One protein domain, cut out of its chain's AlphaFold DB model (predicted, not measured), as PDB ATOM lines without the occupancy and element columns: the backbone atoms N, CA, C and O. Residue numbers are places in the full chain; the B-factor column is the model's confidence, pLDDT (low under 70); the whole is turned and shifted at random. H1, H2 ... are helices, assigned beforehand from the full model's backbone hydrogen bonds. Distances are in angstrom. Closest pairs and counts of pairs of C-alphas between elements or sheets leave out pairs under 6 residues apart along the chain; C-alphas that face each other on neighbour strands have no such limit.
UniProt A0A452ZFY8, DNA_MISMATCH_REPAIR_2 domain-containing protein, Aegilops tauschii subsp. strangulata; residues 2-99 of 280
ATOM      1  N   SER A   2     -18.495  27.057  43.400       56.94
ATOM      2  CA  SER A   2     -18.565  28.268  44.249       56.94
ATOM      3  C   SER A   2     -17.230  28.665  44.898       56.94
ATOM      4  O   SER A   2     -16.793  29.795  44.728       56.94
ATOM      5  N   ALA A   3     -16.526  27.732  45.549       53.97
ATOM      6  CA  ALA A   3     -15.254  28.025  46.225       53.97
ATOM      7  C   ALA A   3     -14.154  28.540  45.272       53.97
ATOM      8  O   ALA A   3     -13.407  29.455  45.603       53.97
ATOM      9  N   LEU A   4     -14.084  27.991  44.056       55.22
ATOM     10  CA  LEU A   4     -13.098  28.382  43.039       55.22
ATOM     11  C   LEU A   4     -13.449  29.737  42.400       55.22
ATOM     12  O   LEU A   4     -12.557  30.529  42.113       55.22
ATOM     13  N   ARG A   5     -14.748  30.034  42.257       60.75
ATOM     14  CA  ARG A   5     -15.263  31.339  41.813       60.75
ATOM     15  C   ARG A   5     -14.944  32.439  42.829       60.75
ATOM     16  O   ARG A   5     -14.485  33.504  42.433       60.75
ATOM     17  N   GLU A   6     -15.101  32.154  44.119       62.66
ATOM     18  CA  GLU A   6     -14.719  33.073  45.200       62.66
ATOM     19  C   GLU A   6     -13.196  33.266  45.294       62.66
ATOM     20  O   GLU A   6     -12.721  34.384  45.467       62.66
ATOM     21  N   THR A   7     -12.412  32.209  45.056       61.94
ATOM     22  CA  THR A   7     -10.938  32.302  45.006       61.94
ATOM     23  C   THR A   7     -10.449  33.136  43.815       61.94
ATOM     24  O   THR A   7      -9.451  33.850  43.909       61.94
ATOM     25  N   LEU A   8     -11.142  33.065  42.672       61.78
ATOM     26  CA  LEU A   8     -10.843  33.916  41.519       61.78
ATOM     27  C   LEU A   8     -11.173  35.378  41.823       61.78
ATOM     28  O   LEU A   8     -10.311  36.230  41.627       61.78
ATOM     29  N   LYS A   9     -12.357  35.662  42.385       59.81
ATOM     30  CA  LYS A   9     -12.728  37.015  42.835       59.81
ATOM     31  C   LYS A   9     -11.696  37.601  43.806       59.81
ATOM     32  O   LYS A   9     -11.275  38.741  43.631       59.81
ATOM     33  N   SER A  10     -11.226  36.815  44.781       59.62
ATOM     34  CA  SER A  10     -10.223  37.282  45.746       59.62
ATOM     35  C   SER A  10      -8.849  37.536  45.117       59.62
ATOM     36  O   SER A  10      -8.096  38.368  45.618       59.62
ATOM     37  N   LYS A  11      -8.498  36.831  44.029       61.25
ATOM     38  CA  LYS A  11      -7.244  37.053  43.290       61.25
ATOM     39  C   LYS A  11      -7.305  38.248  42.343       61.25
ATOM     40  O   LYS A  11      -6.301  38.943  42.252       61.25
ATOM     41  N   PHE A  12      -8.447  38.512  41.702       56.81
ATOM     42  CA  PHE A  12      -8.644  39.721  40.886       56.81
ATOM     43  C   PHE A  12      -8.478  41.005  41.709       56.81
ATOM     44  O   PHE A  12      -7.921  41.978  41.215       56.81
ATOM     45  N   ASN A  13      -8.893  40.977  42.977       52.28
ATOM     46  CA  ASN A  13      -8.806  42.121  43.888       52.28
ATOM     47  C   ASN A  13      -7.531  42.128  44.752       52.28
ATOM     48  O   ASN A  13      -7.423  42.936  45.674       52.28
ATOM     49  N   SER A  14      -6.569  41.225  44.514       55.94
ATOM     50  CA  SER A  14      -5.372  41.162  45.354       55.94
ATOM     51  C   SER A  14      -4.285  42.117  44.847       55.94
ATOM     52  O   SER A  14      -3.792  41.921  43.732       55.94
ATOM     53  N   PRO A  15      -3.798  43.061  45.678       53.53
ATOM     54  CA  PRO A  15      -2.666  43.929  45.335       53.53
ATOM     55  C   PRO A  15      -1.335  43.168  45.192       53.53
ATOM     56  O   PRO A  15      -0.329  43.750  44.806       53.53
ATOM     57  N   SER A  16      -1.319  41.864  45.499       54.41
ATOM     58  CA  SER A  16      -0.175  40.967  45.282       54.41
ATOM     59  C   SER A  16      -0.224  40.208  43.949       54.41
ATOM     60  O   SER A  16       0.695  39.447  43.645       54.41
ATOM     61  N   SER A  17      -1.283  40.382  43.148       57.53
ATOM     62  CA  SER A  17      -1.381  39.741  41.839       57.53
ATOM     63  C   SER A  17      -0.582  40.531  40.796       57.53
ATOM     64  O   SER A  17      -0.831  41.701  40.537       57.53
ATOM     65  N   SER A  18       0.408  39.883  40.186       59.66
ATOM     66  CA  SER A  18       1.214  40.448  39.094       59.66
ATOM     67  C   SER A  18       0.504  40.407  37.735       59.66
ATOM     68  O   SER A  18       1.138  40.639  36.713       59.66
ATOM     69  N   CYS A  19      -0.767  39.999  37.709       63.81
ATOM     70  CA  CYS A  19      -1.510  39.674  36.501       63.81
ATOM     71  C   CYS A  19      -2.529  40.778  36.241       63.81
ATOM     72  O   CYS A  19      -3.411  41.029  37.063       63.81
ATOM     73  N   THR A  20      -2.370  41.451  35.111       66.56
ATOM     74  CA  THR A  20      -3.201  42.580  34.699       66.56
ATOM     75  C   THR A  20      -4.494  42.111  34.035       66.56
ATOM     76  O   THR A  20      -4.662  40.941  33.684       66.56
ATOM     77  N   SER A  21      -5.437  43.030  33.834       65.81
ATOM     78  CA  SER A  21      -6.672  42.776  33.089       65.81
ATOM     79  C   SER A  21      -6.413  42.229  31.675       65.81
ATOM     80  O   SER A  21      -7.040  41.260  31.230       65.81
ATOM     81  N   SER A  22      -5.444  42.804  30.969       69.75
ATOM     82  CA  SER A  22      -5.077  42.398  29.610       69.75
ATOM     83  C   SER A  22      -4.494  40.976  29.547       69.75
ATOM     84  O   SER A  22      -4.736  40.253  28.571       69.75
ATOM     85  N   ASP A  23      -3.816  40.521  30.605       78.12
ATOM     86  CA  ASP A  23      -3.297  39.152  30.709       78.12
ATOM     87  C   ASP A  23      -4.431  38.126  30.755       78.12
ATOM     88  O   ASP A  23      -4.379  37.111  30.061       78.12
ATOM     89  N   TRP A  24      -5.505  38.405  31.500       75.50
ATOM     90  CA  TRP A  24      -6.681  37.531  31.561       75.50
ATOM     91  C   TRP A  24      -7.410  37.435  30.224       75.50
ATOM     92  O   TRP A  24      -7.869  36.359  29.830       75.50
ATOM     93  N   HIS A  25      -7.484  38.548  29.498       74.19
ATOM     94  CA  HIS A  25      -8.045  38.569  28.153       74.19
ATOM     95  C   HIS A  25      -7.193  37.742  27.174       74.19
ATOM     96  O   HIS A  25      -7.727  36.969  26.374       74.19
ATOM     97  N   THR A  26      -5.867  37.860  27.264       80.44
ATOM     98  CA  THR A  26      -4.908  37.079  26.464       80.44
ATOM     99  C   THR A  26      -4.969  35.593  26.811       80.44
ATOM    100  O   THR A  26      -5.002  34.747  25.917       80.44
ATOM    101  N   PHE A  27      -5.074  35.267  28.098       83.06
ATOM    102  CA  PHE A  27      -5.237  33.907  28.597       83.06
ATOM    103  C   PHE A  27      -6.523  33.257  28.073       83.06
ATOM    104  O   PHE A  27      -6.483  32.148  27.541       83.06
ATOM    105  N   LEU A  28      -7.655  33.964  28.135       80.06
ATOM    106  CA  LEU A  28      -8.916  33.450  27.607       80.06
ATOM    107  C   LEU A  28      -8.873  33.287  26.079       80.06
ATOM    108  O   LEU A  28      -9.327  32.265  25.569       80.06
ATOM    109  N   LYS A  29      -8.277  34.234  25.342       82.62
ATOM    110  CA  LYS A  29      -8.033  34.073  23.894       82.62
ATOM    111  C   LYS A  29      -7.202  32.829  23.588       82.62
ATOM    112  O   LYS A  29      -7.523  32.108  22.645       82.62
ATOM    113  N   CYS A  30      -6.158  32.578  24.375       86.31
ATOM    114  CA  CYS A  30      -5.319  31.390  24.248       86.31
ATOM    115  C   CYS A  30      -6.138  30.105  24.449       86.31
ATOM    116  O   CYS A  30      -6.141  29.246  23.569       86.31
ATOM    117  N   ILE A  31      -6.919  30.014  25.533       84.62
ATOM    118  CA  ILE A  31      -7.794  28.861  25.807       84.62
ATOM    119  C   ILE A  31      -8.791  28.635  24.665       84.62
ATOM    120  O   ILE A  31      -8.891  27.525  24.146       84.62
ATOM    121  N   CYS A  32      -9.496  29.680  24.224       82.06
ATOM    122  CA  CYS A  32     -10.455  29.573  23.122       82.06
ATOM    123  C   CYS A  32      -9.789  29.109  21.818       82.06
ATOM    124  O   CYS A  32     -10.373  28.323  21.072       82.06
ATOM    125  N   SER A  33      -8.565  29.571  21.548       86.62
ATOM    126  CA  SER A  33      -7.804  29.175  20.357       86.62
ATOM    127  C   SER A  33      -7.393  27.705  20.425       86.62
ATOM    128  O   SER A  33      -7.524  26.993  19.434       86.62
ATOM    129  N   LEU A  34      -6.966  27.227  21.597       85.25
ATOM    130  CA  LEU A  34      -6.644  25.819  21.833       85.25
ATOM    131  C   LEU A  34      -7.867  24.908  21.667       85.25
ATOM    132  O   LEU A  34      -7.765  23.877  21.009       85.25
ATOM    133  N   LEU A  35      -9.037  25.306  22.177       83.44
ATOM    134  CA  LEU A  35     -10.284  24.557  21.966       83.44
ATOM    135  C   LEU A  35     -10.688  24.504  20.487       83.44
ATOM    136  O   LEU A  35     -11.177  23.484  20.004       83.44
ATOM    137  N   HIS A  36     -10.465  25.591  19.749       83.62
ATOM    138  CA  HIS A  36     -10.710  25.617  18.311       83.62
ATOM    139  C   HIS A  36      -9.733  24.707  17.550       83.62
ATOM    140  O   HIS A  36     -10.152  23.964  16.666       83.62
ATOM    141  N   ILE A  37      -8.449  24.717  17.924       83.25
ATOM    142  CA  ILE A  37      -7.432  23.804  17.383       83.25
ATOM    143  C   ILE A  37      -7.811  22.344  17.662       83.25
ATOM    144  O   ILE A  37      -7.715  21.521  16.755       83.25
ATOM    145  N   ASN A  38      -8.312  22.033  18.861       80.88
ATOM    146  CA  ASN A  38      -8.782  20.690  19.203       80.88
ATOM    147  C   ASN A  38      -9.887  20.214  18.250       80.88
ATOM    148  O   ASN A  38      -9.798  19.139  17.668       80.88
ATOM    149  N   LYS A  39     -10.884  21.071  17.990       79.81
ATOM    150  CA  LYS A  39     -11.946  20.775  17.017       79.81
ATOM    151  C   LYS A  39     -11.415  20.587  15.597       79.81
ATOM    152  O   LYS A  39     -11.927  19.746  14.867       79.81
ATOM    153  N   ILE A  40     -10.399  21.352  15.190       80.19
ATOM    154  CA  ILE A  40      -9.754  21.174  13.878       80.19
ATOM    155  C   ILE A  40      -9.082  19.798  13.795       80.19
ATOM    156  O   ILE A  40      -9.198  19.132  12.767       80.19
ATOM    157  N   PHE A  41      -8.411  19.353  14.860       75.12
ATOM    158  CA  PHE A  41      -7.823  18.014  14.902       75.12
ATOM    159  C   PHE A  41      -8.887  16.905  14.904       75.12
ATOM    160  O   PHE A  41      -8.706  15.917  14.195       75.12
ATOM    161  N   GLU A  42     -10.013  17.080  15.607       72.94
ATOM    162  CA  GLU A  42     -11.138  16.124  15.624       72.94
ATOM    163  C   GLU A  42     -11.842  15.981  14.266       72.94
ATOM    164  O   GLU A  42     -12.184  14.870  13.861       72.94
ATOM    165  N   VAL A  43     -12.054  17.090  13.547       73.12
ATOM    166  CA  VAL A  43     -12.685  17.095  12.209       73.12
ATOM    167  C   VAL A  43     -11.771  16.462  11.147       73.12
ATOM    168  O   VAL A  43     -12.234  16.071  10.074       73.12
ATOM    169  N   GLY A  44     -10.492  16.277  11.475       62.66
ATOM    170  CA  GLY A  44      -9.514  15.621  10.630       62.66
ATOM    171  C   GLY A  44      -8.777  16.601   9.724       62.66
ATOM    172  O   GLY A  44      -9.298  17.611   9.248       62.66
ATOM    173  N   ILE A  45      -7.510  16.288   9.481       65.94
ATOM    174  CA  ILE A  45      -6.663  17.058   8.580       65.94
ATOM    175  C   ILE A  45      -7.015  16.687   7.131       65.94
ATOM    176  O   ILE A  45      -7.241  15.519   6.829       65.94
ATOM    177  N   SER A  46      -7.031  17.675   6.227       64.94
ATOM    178  CA  SER A  46      -7.237  17.474   4.781       64.94
ATOM    179  C   SER A  46      -6.450  16.270   4.239       64.94
ATOM    180  O   SER A  46      -5.263  16.121   4.543       64.94
ATOM    181  N   GLU A  47      -7.079  15.464   3.372       64.38
ATOM    182  CA  GLU A  47      -6.473  14.288   2.714       64.38
ATOM    183  C   GLU A  47      -5.098  14.589   2.090       64.38
ATOM    184  O   GLU A  47      -4.204  13.742   2.074       64.38
ATOM    185  N   HIS A  48      -4.883  15.825   1.628       63.25
ATOM    186  CA  HIS A  48      -3.606  16.255   1.068       63.25
ATOM    187  C   HIS A  48      -2.463  16.281   2.101       63.25
ATOM    188  O   HIS A  48      -1.326  15.932   1.771       63.25
ATOM    189  N   LEU A  49      -2.738  16.679   3.348       63.41
ATOM    190  CA  LEU A  49      -1.740  16.649   4.419       63.41
ATOM    191  C   LEU A  49      -1.554  15.227   4.954       63.41
ATOM    192  O   LEU A  49      -0.426  14.850   5.253       63.41
ATOM    193  N   ALA A  50      -2.630  14.436   5.032       63.81
ATOM    194  CA  ALA A  50      -2.567  13.037   5.459       63.81
ATOM    195  C   ALA A  50      -1.621  12.222   4.560       63.81
ATOM    196  O   ALA A  50      -0.738  11.527   5.060       63.81
ATOM    197  N   ASN A  51      -1.708  12.404   3.237       65.94
ATOM    198  CA  ASN A  51      -0.790  11.775   2.282       65.94
ATOM    199  C   ASN A  51       0.668  12.251   2.438       65.94
ATOM    200  O   ASN A  51       1.594  11.467   2.254       65.94
ATOM    201  N   LYS A  52       0.907  13.518   2.814       64.50
ATOM    202  CA  LYS A  52       2.267  14.016   3.116       64.50
ATOM    203  C   LYS A  52       2.807  13.473   4.442       64.50
ATOM    204  O   LYS A  52       4.000  13.195   4.539       64.50
ATOM    205  N   LEU A  53       1.942  13.315   5.443       63.19
ATOM    206  CA  LEU A  53       2.291  12.795   6.764       63.19
ATOM    207  C   LEU A  53       2.603  11.294   6.740       63.19
ATOM    208  O   LEU A  53       3.435  10.868   7.529       63.19
ATOM    209  N   GLN A  54       2.054  10.512   5.801       62.59
ATOM    210  CA  GLN A  54       2.428   9.096   5.615       62.59
ATOM    211  C   GLN A  54       3.935   8.885   5.380       62.59
ATOM    212  O   GLN A  54       4.464   7.814   5.675       62.59
ATOM    213  N   HIS A  55       4.640   9.896   4.864       60.97
ATOM    214  CA  HIS A  55       6.089   9.852   4.663       60.97
ATOM    215  C   HIS A  55       6.899  10.285   5.896       60.97
ATOM    216  O   HIS A  55       8.119  10.108   5.907       60.97
ATOM    217  N   MET A  56       6.258  10.837   6.931       59.94
ATOM    218  CA  MET A  56       6.898  11.179   8.200       59.94
ATOM    219  C   MET A  56       6.597  10.098   9.237       59.94
ATOM    220  O   MET A  56       5.452   9.839   9.577       59.94
ATOM    221  N   SER A  57       7.635   9.493   9.810       54.03
ATOM    222  CA  SER A  57       7.519   8.459  10.850       54.03
ATOM    223  C   SER A  57       7.133   8.996  12.239       54.03
ATOM    224  O   SER A  57       7.307   8.299  13.239       54.03
ATOM    225  N   ILE A  58       6.664  10.243  12.335       62.34
ATOM    226  CA  ILE A  58       6.400  10.924  13.603       62.34
ATOM    227  C   ILE A  58       4.925  11.296  13.666       62.34
ATOM    228  O   ILE A  58       4.471  12.162  12.921       62.34
ATOM    229  N   ASP A  59       4.205  10.709  14.623       70.31
ATOM    230  CA  ASP A  59       2.817  11.074  14.903       70.31
ATOM    231  C   ASP A  59       2.743  12.358  15.751       70.31
ATOM    232  O   ASP A  59       2.465  12.362  16.954       70.31
ATOM    233  N   LEU A  60       3.143  13.480  15.141       73.88
ATOM    234  CA  LEU A  60       3.121  14.804  15.775       73.88
ATOM    235  C   LEU A  60       1.691  15.250  16.087       73.88
ATOM    236  O   LEU A  60       1.463  15.916  17.093       73.88
ATOM    237  N   VAL A  61       0.751  14.888  15.215       72.56
ATOM    238  CA  VAL A  61      -0.655  15.279  15.318       72.56
ATOM    239  C   VAL A  61      -1.313  14.540  16.474       72.56
ATOM    240  O   VAL A  61      -1.937  15.190  17.311       72.56
ATOM    241  N   GLU A  62      -1.119  13.223  16.589       74.19
ATOM    242  CA  GLU A  62      -1.647  12.454  17.720       74.19
ATOM    243  C   GLU A  62      -1.055  12.937  19.052       74.19
ATOM    244  O   GLU A  62      -1.790  13.153  20.019       74.19
ATOM    245  N   LYS A  63       0.256  13.220  19.098       78.19
ATOM    246  CA  LYS A  63       0.893  13.807  20.291       78.19
ATOM    247  C   LYS A  63       0.310  15.172  20.655       78.19
ATOM    248  O   LYS A  63       0.011  15.405  21.828       78.19
ATOM    249  N   ALA A  64       0.131  16.062  19.679       77.69
ATOM    250  CA  ALA A  64      -0.469  17.373  19.910       77.69
ATOM    251  C   ALA A  64      -1.914  17.249  20.414       77.69
ATOM    252  O   ALA A  64      -2.276  17.913  21.382       77.69
ATOM    253  N   ASN A  65      -2.698  16.344  19.823       75.19
ATOM    254  CA  ASN A  65      -4.079  16.089  20.224       75.19
ATOM    255  C   ASN A  65      -4.161  15.536  21.656       75.19
ATOM    256  O   ASN A  65      -4.923  16.036  22.474       75.19
ATOM    257  N   SER A  66      -3.294  14.580  22.011       78.50
ATOM    258  CA  SER A  66      -3.229  14.016  23.372       78.50
ATOM    259  C   SER A  66      -2.846  15.039  24.452       78.50
ATOM    260  O   SER A  66      -3.110  14.823  25.634       78.50
ATOM    261  N   SER A  67      -2.232  16.159  24.053       78.50
ATOM    262  CA  SER A  67      -1.825  17.231  24.964       78.50
ATOM    263  C   SER A  67      -2.970  18.194  25.295       78.50
ATOM    264  O   SER A  67      -2.886  18.903  26.298       78.50
ATOM    265  N   ILE A  68      -4.029  18.244  24.477       78.19
ATOM    266  CA  ILE A  68      -5.197  19.099  24.715       78.19
ATOM    267  C   ILE A  68      -6.253  18.272  25.452       78.19
ATOM    268  O   ILE A  68      -6.917  17.415  24.878       78.19
ATOM    269  N   THR A  69      -6.392  18.499  26.758       77.75
ATOM    270  CA  THR A  69      -7.261  17.693  27.627       77.75
ATOM    271  C   THR A  69      -8.634  18.331  27.843       77.75
ATOM    272  O   THR A  69      -8.807  19.547  27.756       77.75
ATOM    273  N   ALA A  70      -9.615  17.510  28.236       74.00
ATOM    274  CA  ALA A  70     -10.956  17.959  28.631       74.00
ATOM    275  C   ALA A  70     -10.961  18.919  29.846       74.00
ATOM    276  O   ALA A  70     -11.942  19.619  30.094       74.00
ATOM    277  N   GLU A  71      -9.860  18.994  30.601       79.94
ATOM    278  CA  GLU A  71      -9.689  19.970  31.684       79.94
ATOM    279  C   GLU A  71      -9.695  21.411  31.154       79.94
ATOM    280  O   GLU A  71     -10.156  22.327  31.842       79.94
ATOM    281  N   LEU A  72      -9.254  21.613  29.908       81.50
ATOM    282  CA  LEU A  72      -9.253  22.916  29.257       81.50
ATOM    283  C   LEU A  72     -10.677  23.449  29.039       81.50
ATOM    284  O   LEU A  72     -10.916  24.641  29.237       81.50
ATOM    285  N   ASP A  73     -11.635  22.577  28.713       79.62
ATOM    286  CA  ASP A  73     -13.052  22.944  28.602       79.62
ATOM    287  C   ASP A  73     -13.628  23.371  29.954       79.62
ATOM    288  O   ASP A  73     -14.386  24.343  30.043       79.62
ATOM    289  N   TYR A  74     -13.248  22.691  31.040       83.25
ATOM    290  CA  TYR A  74     -13.673  23.078  32.385       83.25
ATOM    291  C   TYR A  74     -13.133  24.463  32.770       83.25
ATOM    292  O   TYR A  74     -13.892  25.316  33.242       83.25
ATOM    293  N   VAL A  75     -11.841  24.716  32.525       82.81
ATOM    294  CA  VAL A  75     -11.220  26.025  32.782       82.81
ATOM    295  C   VAL A  75     -11.857  27.107  31.908       82.81
ATOM    296  O   VAL A  75     -12.205  28.168  32.423       82.81
ATOM    297  N   SER A  76     -12.086  26.834  30.622       81.88
ATOM    298  CA  SER A  76     -12.755  27.756  29.698       81.88
ATOM    299  C   SER A  76     -14.131  28.178  30.212       81.88
ATOM    300  O   SER A  76     -14.404  29.371  30.360       81.88
ATOM    301  N   ASN A  77     -14.971  27.209  30.587       83.06
ATOM    302  CA  ASN A  77     -16.311  27.474  31.112       83.06
ATOM    303  C   ASN A  77     -16.280  28.286  32.414       83.06
ATOM    304  O   ASN A  77     -17.109  29.177  32.615       83.06
ATOM    305  N   LEU A  78     -15.312  28.013  33.290       82.38
ATOM    306  CA  LEU A  78     -15.133  28.762  34.528       82.38
ATOM    307  C   LEU A  78     -14.743  30.223  34.254       82.38
ATOM    308  O   LEU A  78     -15.347  31.132  34.825       82.38
ATOM    309  N   VAL A  79     -13.759  30.450  33.380       78.44
ATOM    310  CA  VAL A  79     -13.249  31.794  33.074       78.44
ATOM    311  C   VAL A  79     -14.292  32.594  32.294       78.44
ATOM    312  O   VAL A  79     -14.561  33.728  32.671       78.44
ATOM    313  N   ILE A  80     -14.972  32.009  31.301       78.94
ATOM    314  CA  ILE A  80     -16.098  32.651  30.590       78.94
ATOM    315  C   ILE A  80     -17.262  32.959  31.548       78.94
ATOM    316  O   ILE A  80     -18.002  33.923  31.350       78.94
ATOM    317  N   GLY A  81     -17.459  32.161  32.599       78.38
ATOM    318  CA  GLY A  81     -18.474  32.410  33.628       78.38
ATOM    319  C   GLY A  81     -18.165  33.593  34.556       78.38
ATOM    320  O   GLY A  81     -19.063  34.071  35.255       78.38
ATOM    321  N   VAL A  82     -16.916  34.062  34.578       78.69
ATOM    322  CA  VAL A  82     -16.448  35.166  35.431       78.69
ATOM    323  C   VAL A  82     -16.090  36.399  34.609       78.69
ATOM    324  O   VAL A  82     -16.383  37.507  35.047       78.69
ATOM    325  N   ILE A  83     -15.501  36.211  33.427       77.00
ATOM    326  CA  ILE A  83     -14.963  37.272  32.583       77.00
ATOM    327  C   ILE A  83     -15.926  37.604  31.438       77.00
ATOM    328  O   ILE A  83     -16.330  36.729  30.671       77.00
ATOM    329  N   ASP A  84     -16.258  38.881  31.299       75.75
ATOM    330  CA  ASP A  84     -16.971  39.452  30.168       75.75
ATOM    331  C   ASP A  84     -15.981  40.005  29.135       75.75
ATOM    332  O   ASP A  84     -15.357  41.052  29.295       75.75
ATOM    333  N   VAL A  85     -15.806  39.245  28.061       68.44
ATOM    334  CA  VAL A  85     -14.814  39.499  27.009       68.44
ATOM    335  C   VAL A  85     -15.394  40.377  25.895       68.44
ATOM    336  O   VAL A  85     -14.638  40.989  25.138       68.44
ATOM    337  N   GLN A  86     -16.724  40.426  25.765       67.00
ATOM    338  CA  GLN A  86     -17.406  41.159  24.693       67.00
ATOM    339  C   GLN A  86     -17.582  42.631  25.053       67.00
ATOM    340  O   GLN A  86     -17.363  43.499  24.208       67.00
ATOM    341  N   ARG A  87     -17.837  42.922  26.331       67.75
ATOM    342  CA  ARG A  87     -18.102  44.282  26.807       67.75
ATOM    343  C   ARG A  87     -16.970  45.277  26.556       67.75
ATOM    344  O   ARG A  87     -17.241  46.419  26.206       67.75
ATOM    345  N   SER A  88     -15.710  44.843  26.651       64.06
ATOM    346  CA  SER A  88     -14.553  45.697  26.334       64.06
ATOM    347  C   SER A  88     -14.588  46.216  24.887       64.06
ATOM    348  O   SER A  88     -14.205  47.357  24.639       64.06
ATOM    349  N   LYS A  89     -15.104  45.417  23.940       65.56
ATOM    350  CA  LYS A  89     -15.253  45.830  22.534       65.56
ATOM    351  C   LYS A  89     -16.453  46.745  22.305       65.56
ATOM    352  O   LYS A  89     -16.402  47.575  21.408       65.56
ATOM    353  N   GLU A  90     -17.520  46.569  23.077       67.06
ATOM    354  CA  GLU A  90     -18.776  47.306  22.902       67.06
ATOM    355  C   GLU A  90     -18.775  48.657  23.618       67.06
ATOM    356  O   GLU A  90     -19.270  49.637  23.069       67.06
ATOM    357  N   LYS A  91     -18.215  48.718  24.834       65.25
ATOM    358  CA  LYS A  91     -18.311  49.893  25.711       65.25
ATOM    359  C   LYS A  91     -16.984  50.631  25.942       65.25
ATOM    360  O   LYS A  91     -16.989  51.702  26.535       65.25
ATOM    361  N   GLY A  92     -15.855  50.106  25.455       60.72
ATOM    362  CA  GLY A  92     -14.574  50.830  25.405       60.72
ATOM    363  C   GLY A  92     -13.773  50.914  26.713       60.72
ATOM    364  O   GLY A  92     -12.720  51.546  26.722       60.72
ATOM    365  N   TYR A  93     -14.213  50.268  27.799       63.09
ATOM    366  CA  TYR A  93     -13.474  50.181  29.069       63.09
ATOM    367  C   TYR A  93     -13.264  48.729  29.527       63.09
ATOM    368  O   TYR A  93     -14.073  47.838  29.264       63.09
ATOM    369  N   GLU A  94     -12.149  48.479  30.220       62.62
ATOM    370  CA  GLU A  94     -11.688  47.141  30.630       62.62
ATOM    371  C   GLU A  94     -12.339  46.625  31.929       62.62
ATOM    372  O   GLU A  94     -11.671  46.077  32.806       62.62
ATOM    373  N   THR A  95     -13.654  46.760  32.105       62.16
ATOM    374  CA  THR A  95     -14.303  46.004  33.190       62.16
ATOM    375  C   THR A  95     -14.432  44.550  32.774       62.16
ATOM    376  O   THR A  95     -15.258  44.208  31.932       62.16
ATOM    377  N   LEU A  96     -13.615  43.698  33.385       66.44
ATOM    378  CA  LEU A  96     -13.538  42.291  33.015       66.44
ATOM    379  C   LEU A  96     -14.591  41.408  33.662       66.44
ATOM    380  O   LEU A  96     -14.868  40.355  33.126       66.44
ATOM    381  N   VAL A  97     -15.142  41.755  34.821       75.50
ATOM    382  CA  VAL A  97     -16.029  40.833  35.553       75.50
ATOM    383  C   VAL A  97     -17.449  40.883  34.967       75.50
ATOM    384  O   VAL A  97     -17.947  41.972  34.704       75.50
ATOM    385  N   LYS A  98     -18.133  39.750  34.782       77.19
ATOM    386  CA  LYS A  98     -19.555  39.732  34.371       77.19
ATOM    387  C   LYS A  98     -20.469  40.437  35.389       77.19
ATOM    388  O   LYS A  98     -20.098  40.625  36.544       77.19
ATOM    389  N   GLU A  99     -21.663  40.825  34.953       74.06
ATOM    390  CA  GLU A  99     -22.706  41.388  35.828       74.06
ATOM    391  C   GLU A  99     -23.224  40.347  36.827       74.06
ATOM    392  O   GLU A  99     -23.171  39.137  36.561       74.06
TER     393      GLU A  99
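Overview. This is residues 2 to 99 of the 280 residues of the protein "DNA_MISMATCH_REPAIR_2 domain-containing protein" of Aegilops tauschii subsp. strangulata (UniProt A0A452ZFY8). One long helix, H2, makes the long axis of a loose, drawn-out shape, and the chain folds back beside it through the short helices H4 and H5. H1 and H6 lie toward the end where H2 begins, and the turn holding H3 lies past the other end, where residues 46 to 52 and 54 to 60 stick out. The printed part has 98 residues with six named helices, H1 to H6 in order along the chain, and no named strand; the class is all helix. It is loose, with a radius of gyration of the C-alphas of 18.1 A, and elongated, spanning 53 by 30 by 23 A.

Along the chain. Start at C-alpha 2, at (-18.565, 28.268, 44.249); from there H1 runs through residues 2 to 12, 15.5 A from first to last C-alpha. Next find C-alpha 21 at (-6.672, 42.776, 33.089), where H2 begins; its residues 21 to 43 cover 33.6 A and end at C-alpha 43, at (-12.685, 17.095, 12.209). H3 follows at residues 47 to 53, then H4 at residues 60 to 67. H5, residues 71 to 80, is 14.3 A long, and H6, residues 87 to 91, ends at C-alpha 91, at (-18.311, 49.893, 25.711).

Arrangement. Look first at H1, which is close to but not clearly touching H5: the closest C-alphas, of Arg 5 and Leu 78, are 7.7 A apart. H1 and H5 run the same way at a steep tilt of 65 degrees. In H2, residues 28 to 35 alone touch H5, closest at the C-alphas of Ile 31 and Ser 76, 6.4 A apart. These two helices run opposite ways at a steep tilt of 44 degrees. Farther along H2, residues 38 to 41 alone only just touch H4, with 3 pairs of C-alphas within 8 A; the closest, of Asn 38 and Asn 65, are 6.7 A apart. H2 and H4 run opposite ways at a steep tilt of 55 degrees. H3 touches no helix, and neither does H6. In each of the six helices, every O i to N i+4 pair is within hydrogen-bond range.

Size, cuts and confidence. The C-alphas farthest apart are those of Pro 15 and His 55, at 53.8 A. Residues 13 to 18 stand free, as do residues 46 to 52, of which 47 to 52 belong to H3, and residues 54 to 60. The printed part has no cut; the links H2 to H3 and H4 to H5 are tight, the other three are short, and none is long. Mean pLDDT of the printed part is 70.6; look for values under 70 in residues 2 to 22, 44 to 58 and 85 to 96.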